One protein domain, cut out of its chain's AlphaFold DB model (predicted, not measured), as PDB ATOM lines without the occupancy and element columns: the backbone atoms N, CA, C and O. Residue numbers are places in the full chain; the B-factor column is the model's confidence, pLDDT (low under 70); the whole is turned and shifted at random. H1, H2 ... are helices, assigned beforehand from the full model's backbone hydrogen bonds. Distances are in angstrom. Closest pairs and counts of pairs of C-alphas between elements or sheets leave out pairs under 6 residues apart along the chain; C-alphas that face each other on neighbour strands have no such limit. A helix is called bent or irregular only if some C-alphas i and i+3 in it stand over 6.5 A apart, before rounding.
ATOM      1  N   SER A  20     177.858 177.214 131.263       84.12
ATOM      2  CA  SER A  20     177.783 177.540 132.692       84.12
ATOM      3  C   SER A  20     176.505 176.970 133.305       84.12
ATOM      4  O   SER A  20     175.468 176.908 132.645       84.12
ATOM      5  N   VAL A  21     176.555 176.621 134.593       82.50
ATOM      6  CA  VAL A  21     175.368 176.165 135.341       82.50
ATOM      7  C   VAL A  21     174.236 177.196 135.276       82.50
ATOM      8  O   VAL A  21     173.090 176.830 135.052       82.50
ATOM      9  N   ALA A  22     174.560 178.490 135.375       83.44
ATOM     10  CA  ALA A  22     173.577 179.569 135.242       83.44
ATOM     11  C   ALA A  22     172.853 179.523 133.887       83.44
ATOM     12  O   ALA A  22     171.630 179.543 133.840       83.44
ATOM     13  N   ARG A  23     173.603 179.332 132.792       84.06
ATOM     14  CA  ARG A  23     173.023 179.216 131.451       84.06
ATOM     15  C   ARG A  23     172.174 177.956 131.297       84.06
ATOM     16  O   ARG A  23     171.226 177.973 130.533       84.06
ATOM     17  N   PHE A  24     172.493 176.864 131.990       85.69
ATOM     18  CA  PHE A  24     171.641 175.672 131.992       85.69
ATOM     19  C   PHE A  24     170.315 175.921 132.728       85.69
ATOM     20  O   PHE A  24     169.257 175.533 132.235       85.69
ATOM     21  N   ILE A  25     170.363 176.622 133.866       89.19
ATOM     22  CA  ILE A  25     169.171 177.003 134.638       89.19
ATOM     23  C   ILE A  25     168.255 177.915 133.816       89.19
ATOM     24  O   ILE A  25     167.045 177.698 133.802       89.19
ATOM     25  N   ASP A  26     168.814 178.858 133.057       90.44
ATOM     26  CA  ASP A  26     168.033 179.743 132.181       90.44
ATOM     27  C   ASP A  26     167.204 178.971 131.136       90.44
ATOM     28  O   ASP A  26     166.161 179.443 130.687       90.44
ATOM     29  N   TRP A  27     167.642 177.767 130.753       92.38
ATOM     30  CA  TRP A  27     166.944 176.907 129.793       92.38
ATOM     31  C   TRP A  27     165.954 175.945 130.459       92.38
ATOM     32  O   TRP A  27     165.160 175.313 129.759       92.38
ATOM     33  N   MET A  28     165.952 175.833 131.793       91.56
ATOM     34  CA  MET A  28     165.034 174.946 132.517       91.56
ATOM     35  C   MET A  28     163.558 175.187 132.179       91.56
ATOM     36  O   MET A  28     162.867 174.193 131.955       91.56
ATOM     37  N   PRO A  29     163.046 176.432 132.082       92.12
ATOM     38  CA  PRO A  29     161.646 176.654 131.724       92.12
ATOM     39  C   PRO A  29     161.312 176.097 130.338       92.12
ATOM     40  O   PRO A  29     160.282 175.453 130.151       92.12
ATOM     41  N   THR A  30     162.211 176.280 129.370       92.88
ATOM     42  CA  THR A  30     162.056 175.739 128.016       92.88
ATOM     43  C   THR A  30     162.057 174.214 128.031       92.88
ATOM     44  O   THR A  30     161.171 173.606 127.432       92.88
ATOM     45  N   PHE A  31     162.988 173.583 128.749       92.88
ATOM     46  CA  PHE A  31     163.003 172.126 128.899       92.88
ATOM     47  C   PHE A  31     161.760 171.593 129.613       92.88
ATOM     48  O   PHE A  31     161.263 170.538 129.234       92.88
ATOM     49  N   ALA A  32     161.233 172.317 130.600       93.69
ATOM     50  CA  ALA A  32     160.003 171.939 131.283       93.69
ATOM     51  C   ALA A  32     158.808 171.953 130.322       93.69
ATOM     52  O   ALA A  32     158.061 170.979 130.269       93.69
ATOM     53  N   ILE A  33     158.668 173.007 129.510       94.62
ATOM     54  CA  ILE A  33     157.610 173.097 128.493       94.62
ATOM     55  C   ILE A  33     157.733 171.938 127.504       94.62
ATOM     56  O   ILE A  33     156.766 171.211 127.304       94.62
ATOM     57  N   TRP A  34     158.924 171.707 126.947       94.25
ATOM     58  CA  TRP A  34     159.145 170.589 126.029       94.25
ATOM     59  C   TRP A  34     158.892 169.230 126.676       94.25
ATOM     60  O   TRP A  34     158.292 168.365 126.045       94.25
ATOM     61  N   GLY A  35     159.294 169.043 127.933       93.31
ATOM     62  CA  GLY A  35     159.026 167.827 128.693       93.31
ATOM     63  C   GLY A  35     157.527 167.570 128.839       93.31
ATOM     64  O   GLY A  35     157.066 166.464 128.558       93.31
ATOM     65  N   VAL A  36     156.749 168.598 129.192       90.69
ATOM     66  CA  VAL A  36     155.283 168.504 129.275       90.69
ATOM     67  C   VAL A  36     154.682 168.223 127.900       90.69
ATOM     68  O   VAL A  36     153.883 167.301 127.766       90.69
ATOM     69  N   THR A  37     155.089 168.957 126.864       92.19
ATOM     70  CA  THR A  37     154.579 168.776 125.499       92.19
ATOM     71  C   THR A  37     154.850 167.371 124.972       92.19
ATOM     72  O   THR A  37     153.940 166.743 124.436       92.19
ATOM     73  N   LEU A  38     156.063 166.848 125.157       91.38
ATOM     74  CA  LEU A  38     156.414 165.487 124.754       91.38
ATOM     75  C   LEU A  38     155.662 164.442 125.573       91.38
ATOM     76  O   LEU A  38     155.227 163.444 125.013       91.38
ATOM     77  N   THR A  39     155.464 164.674 126.870       84.38
ATOM     78  CA  THR A  39     154.698 163.754 127.723       84.38
ATOM     79  C   THR A  39     153.236 163.696 127.283       84.38
ATOM     80  O   THR A  39     152.689 162.610 127.102       84.38
ATOM     81  N   VAL A  40     152.606 164.848 127.046       85.69
ATOM     82  CA  VAL A  40     151.211 164.931 126.592       85.69
ATOM     83  C   VAL A  40     151.071 164.351 125.184       85.69
ATOM     84  O   VAL A  40     150.258 163.459 124.971       85.69
ATOM     85  N   GLY A  41     151.892 164.798 124.232       86.12
ATOM     86  CA  GLY A  41     151.869 164.300 122.854       86.12
ATOM     87  C   GLY A  41     152.192 162.807 122.757       86.12
ATOM     88  O   GLY A  41     151.518 162.067 122.044       86.12
ATOM     89  N   GLY A  42     153.174 162.342 123.531       85.06
ATOM     90  CA  GLY A  42     153.524 160.931 123.655       85.06
ATOM     91  C   GLY A  42     152.396 160.097 124.257       85.06
ATOM     92  O   GLY A  42     152.172 158.979 123.811       85.06
ATOM     93  N   SER A  43     151.621 160.651 125.195       77.25
ATOM     94  CA  SER A  43     150.459 159.958 125.766       77.25
ATOM     95  C   SER A  43     149.393 159.641 124.712       77.25
ATOM     96  O   SER A  43     148.825 158.555 124.753       77.25
ATOM     97  N   PHE A  44     149.172 160.525 123.732       78.56
ATOM     98  CA  PHE A  44     148.267 160.247 122.605       78.56
ATOM     99  C   PHE A  44     148.800 159.146 121.681       78.56
ATOM    100  O   PHE A  44     148.039 158.313 121.203       78.56
ATOM    101  N   PHE A  45     150.116 159.091 121.460       80.25
ATOM    102  CA  PHE A  45     150.734 157.997 120.702       80.25
ATOM    103  C   PHE A  45     150.683 156.650 121.437       80.25
ATOM    104  O   PHE A  45     150.665 155.602 120.793       80.25
ATOM    105  N   LEU A  46     150.676 156.671 122.773       73.75
ATOM    106  CA  LEU A  46     150.649 155.486 123.633       73.75
ATOM    107  C   LEU A  46     149.226 155.056 124.040       73.75
ATOM    108  O   LEU A  46     149.069 153.982 124.616       73.75
ATOM    109  N   GLU A  47     148.190 155.833 123.708       66.62
ATOM    110  CA  GLU A  47     146.773 155.496 123.920       66.62
ATOM    111  C   GLU A  47     146.348 154.097 123.418       66.62
ATOM    112  O   GLU A  47     145.596 153.433 124.140       66.62
ATOM    113  N   PRO A  48     146.814 153.586 122.255       68.56
ATOM    114  CA  PRO A  48     146.458 152.238 121.809       68.56
ATOM    115  C   PRO A  48     147.112 151.116 122.636       68.56
ATOM    116  O   PRO A  48     146.794 149.947 122.421       68.56
ATOM    117  N   ILE A  49     148.012 151.427 123.579       71.06
ATOM    118  CA  ILE A  49     148.656 150.429 124.441       71.06
ATOM    119  C   ILE A  49     147.839 150.265 125.737       71.06
ATOM    120  O   ILE A  49     147.811 151.173 126.575       71.06
ATOM    121  N   PRO A  50     147.230 149.087 125.980       61.88
ATOM    122  CA  PRO A  50     146.302 148.880 127.096       61.88
ATOM    123  C   PRO A  50     146.945 149.047 128.485       61.88
ATOM    124  O   PRO A  50     146.274 149.456 129.432       61.88
ATOM    125  N   ILE A  51     148.255 148.800 128.612       68.88
ATOM    126  CA  ILE A  51     149.013 148.981 129.864       68.88
ATOM    127  C   ILE A  51     149.117 150.471 130.236       68.88
ATOM    128  O   ILE A  51     148.941 150.838 131.396       68.88
ATOM    129  N   PHE A  52     149.327 151.349 129.250       64.81
ATOM    130  CA  PHE A  52     149.481 152.788 129.480       64.81
ATOM    131  C   PHE A  52     148.160 153.443 129.912       64.81
ATOM    132  O   PHE A  52     148.140 154.302 130.798       64.81
ATOM    133  N   ARG A  53     147.031 152.977 129.359       62.81
ATOM    134  CA  ARG A  53     145.691 153.420 129.771       62.81
ATOM    135  C   ARG A  53     145.412 153.115 131.247       62.81
ATOM    136  O   ARG A  53     144.890 153.976 131.954       62.81
ATOM    137  N   ARG A  54     145.772 151.915 131.716       64.19
ATOM    138  CA  ARG A  54     145.493 151.473 133.091       64.19
ATOM    139  C   ARG A  54     146.327 152.211 134.135       64.19
ATOM    140  O   ARG A  54     145.799 152.563 135.182       64.19
ATOM    141  N   ASP A  55     147.601 152.451 133.847       66.69
ATOM    142  CA  ASP A  55     148.532 152.935 134.868       66.69
ATOM    143  C   ASP A  55     148.674 154.473 134.856       66.69
ATOM    144  O   ASP A  55     148.909 155.083 135.901       66.69
ATOM    145  N   VAL A  56     148.480 155.124 133.700       64.81
ATOM    146  CA  VAL A  56     148.656 156.582 133.546       64.81
ATOM    147  C   VAL A  56     147.324 157.305 133.374       64.81
ATOM    148  O   VAL A  56     147.025 158.220 134.141       64.81
ATOM    149  N   LEU A  57     146.494 156.898 132.407       61.12
ATOM    150  CA  LEU A  57     145.248 157.617 132.097       61.12
ATOM    151  C   LEU A  57     144.165 157.442 133.177       61.12
ATOM    152  O   LEU A  57     143.389 158.369 133.405       61.12
ATOM    153  N   ALA A  58     144.141 156.309 133.888       60.28
ATOM    154  CA  ALA A  58     143.199 156.068 134.989       60.28
ATOM    155  C   ALA A  58     143.428 156.979 136.213       60.28
ATOM    156  O   ALA A  58     142.493 157.248 136.963       60.28
ATOM    157  N   ASN A  59     144.650 157.487 136.401       64.62
ATOM    158  CA  ASN A  59     145.012 158.357 137.526       64.62
ATOM    159  C   ASN A  59     144.736 159.846 137.262       64.62
ATOM    160  O   ASN A  59     144.942 160.678 138.145       64.62
ATOM    161  N   ILE A  60     144.274 160.208 136.060       64.81
ATOM    162  CA  ILE A  60     143.954 161.592 135.702       64.81
ATOM    163  C   ILE A  60     142.459 161.818 135.983       64.81
ATOM    164  O   ILE A  60     141.636 161.399 135.173       64.81
ATOM    165  N   PRO A  61     142.057 162.507 137.069       57.78
ATOM    166  CA  PRO A  61     140.656 162.574 137.510       57.78
ATOM    167  C   PRO A  61     139.700 163.216 136.489       57.78
ATOM    168  O   PRO A  61     138.506 162.937 136.499       57.78
ATOM    169  N   ILE A  62     140.218 164.042 135.575       59.78
ATOM    170  CA  ILE A  62     139.431 164.710 134.525       59.78
ATOM    171  C   ILE A  62     139.223 163.800 133.298       59.78
ATOM    172  O   ILE A  62     138.184 163.870 132.643       59.78
ATOM    173  N   LEU A  63     140.187 162.926 132.981       52.84
ATOM    174  CA  LEU A  63     140.103 161.986 131.855       52.84
ATOM    175  C   LEU A  63     139.554 160.616 132.276       52.84
ATOM    176  O   LEU A  63     138.905 159.952 131.471       52.84
ATOM    177  N   GLY A  64     139.726 160.228 133.542       51.12
ATOM    178  CA  GLY A  64     139.196 158.996 134.121       51.12
ATOM    179  C   GLY A  64     137.681 158.877 133.959       51.12
ATOM    180  O   GLY A  64     137.200 157.794 133.666       51.12
ATOM    181  N   ALA A  65     136.933 159.984 134.014       53.69
ATOM    182  CA  ALA A  65     135.492 159.974 133.755       53.69
ATOM    183  C   ALA A  65     135.134 159.609 132.300       53.69
ATOM    184  O   ALA A  65     134.144 158.922 132.076       53.69
ATOM    185  N   LYS A  66     135.939 160.013 131.305       53.47
ATOM    186  CA  LYS A  66     135.677 159.679 129.892       53.47
ATOM    187  C   LYS A  66     135.994 158.218 129.581       53.47
ATOM    188  O   LYS A  66     135.256 157.573 128.846       53.47
ATOM    189  N   TYR A  67     137.069 157.691 130.163       50.62
ATOM    190  CA  TYR A  67     137.472 156.299 129.958       50.62
ATOM    191  C   TYR A  67     136.698 155.312 130.846       50.62
ATOM    192  O   TYR A  67     136.492 154.178 130.425       50.62
ATOM    193  N   ALA A  68     136.222 155.729 132.026       49.88
ATOM    194  CA  ALA A  68     135.327 154.924 132.860       49.88
ATOM    195  C   ALA A  68     133.951 154.729 132.206       49.88
ATOM    196  O   ALA A  68     133.407 153.636 132.284       49.88
ATOM    197  N   VAL A  69     133.429 155.753 131.515       50.72
ATOM    198  CA  VAL A  69     132.167 155.663 130.758       50.72
ATOM    199  C   VAL A  69     132.308 154.760 129.525       50.72
ATOM    200  O   VAL A  69     131.463 153.900 129.306       50.72
ATOM    201  N   MET A  70     133.407 154.865 128.768       48.53
ATOM    202  CA  MET A  70     133.642 153.981 127.612       48.53
ATOM    203  C   MET A  70     133.871 152.515 128.011       48.53
ATOM    204  O   MET A  70     133.450 151.608 127.302       48.53
ATOM    205  N   ALA A  71     134.512 152.263 129.159       50.69
ATOM    206  CA  ALA A  71     134.700 150.904 129.670       50.69
ATOM    207  C   ALA A  71     133.384 150.236 130.110       50.69
ATOM    208  O   ALA A  71     133.336 149.012 130.178       50.69
ATOM    209  N   SER A  72     132.335 151.014 130.406       48.59
ATOM    210  CA  SER A  72     130.999 150.492 130.721       48.59
ATOM    211  C   SER A  72     130.104 150.254 129.498       48.59
ATOM    212  O   SER A  72     129.111 149.550 129.633       48.59
ATOM    213  N   GLU A  73     130.435 150.800 128.324       53.28
ATOM    214  CA  GLU A  73     129.632 150.633 127.096       53.28
ATOM    215  C   GLU A  73     130.056 149.421 126.244       53.28
ATOM    216  O   GLU A  73     129.262 148.929 125.455       53.28
ATOM    217  N   GLU A  74     131.276 148.892 126.409       51.03
ATOM    218  CA  GLU A  74     131.766 147.712 125.663       51.03
ATOM    219  C   GLU A  74     131.380 146.364 126.324       51.03
ATOM    220  O   GLU A  74     131.828 145.300 125.904       51.03
ATOM    221  N   SER A  75     130.553 146.390 127.375       48.94
ATOM    222  CA  SER A  75     130.096 145.203 128.118       48.94
ATOM    223  C   SER A  75     128.585 144.947 128.042       48.94
ATOM    224  O   SER A  75     128.048 144.286 128.933       48.94
TER     225      SER A  75
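What this domain is: This is residues 20 to 75 of the 76 residues of an uncharacterized protein of Fonticula alba (UniProt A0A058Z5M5). A long helix, H1, with a kink near residue 29, makes more than half of a thin rod; at its last residues the chain turns through a short helix, H2, set steeply to it, and a third helix, H3, then carries the length onward in much the same direction as H1. There is no packed core: no helix touches another, and residues 20 to 42 at one end and 69 to 75 at the other stick out free. The printed part has 56 residues with three named helices, in the order H1, H2, H3, and no named strand; the class is all helix. The whole is extended, with a radius of gyration of the C-alphas of 16.4 A and spans of 58 by 19 by 14 A.

How they stand to each other: H1, residues 21 to 46, has a kink of 42 degrees near residue 29. It is irregular there, with C-alphas 26 and 29 standing 7.1 A apart, and its line is a rough one. A tight link of 3 residues leads to H2, residues 50 to 55. H1 and H2 are close but not clearly touching, with 1 pair of C-alphas within 8 A; their closest C-alphas, those of Leu 46 and Phe 52, are 6.5 A apart. Their lines stand at a steep tilt of 51 degrees, and they run opposite ways. A tight link of 5 residues joins H2 to H3, residues 61 to 73. H2 and H3 are apart, and H1 and H3 are apart too. In H2 every O i to N i+4 pair is within hydrogen-bond range; in H1 it is 19 of 22 and in H3 7 of 9.

Where its parts are: H1 begins at C-alpha 21, at (175.368, 176.165, 135.341), and ends at C-alpha 46, at (150.649, 155.486, 123.633), with 34.3 A from first to last C-alpha. H2, Pro 50 to Asp 55, measures 9.0 A in the same way. H3, Pro 61 to Glu 73, measures 19.3 A and ends at C-alpha 73, at (129.632, 150.633, 127.096). H3 is neither bent nor irregular, but only just: C-alphas 62 and 65 are 6.2 A apart.

The domain as a whole: The two C-alphas farthest apart are those of Ser 20 and Ser 75, the first and last printed residues, at 57.8 A. The printed part has no cut, and both links are tight. The mean pLDDT of the printed part is 72.4; it is 88 for H1, 65 for H2 and 52 for H3. The model's confidence is low, under 70, in 28 residues, namely 47 to 48 and 50 to 75.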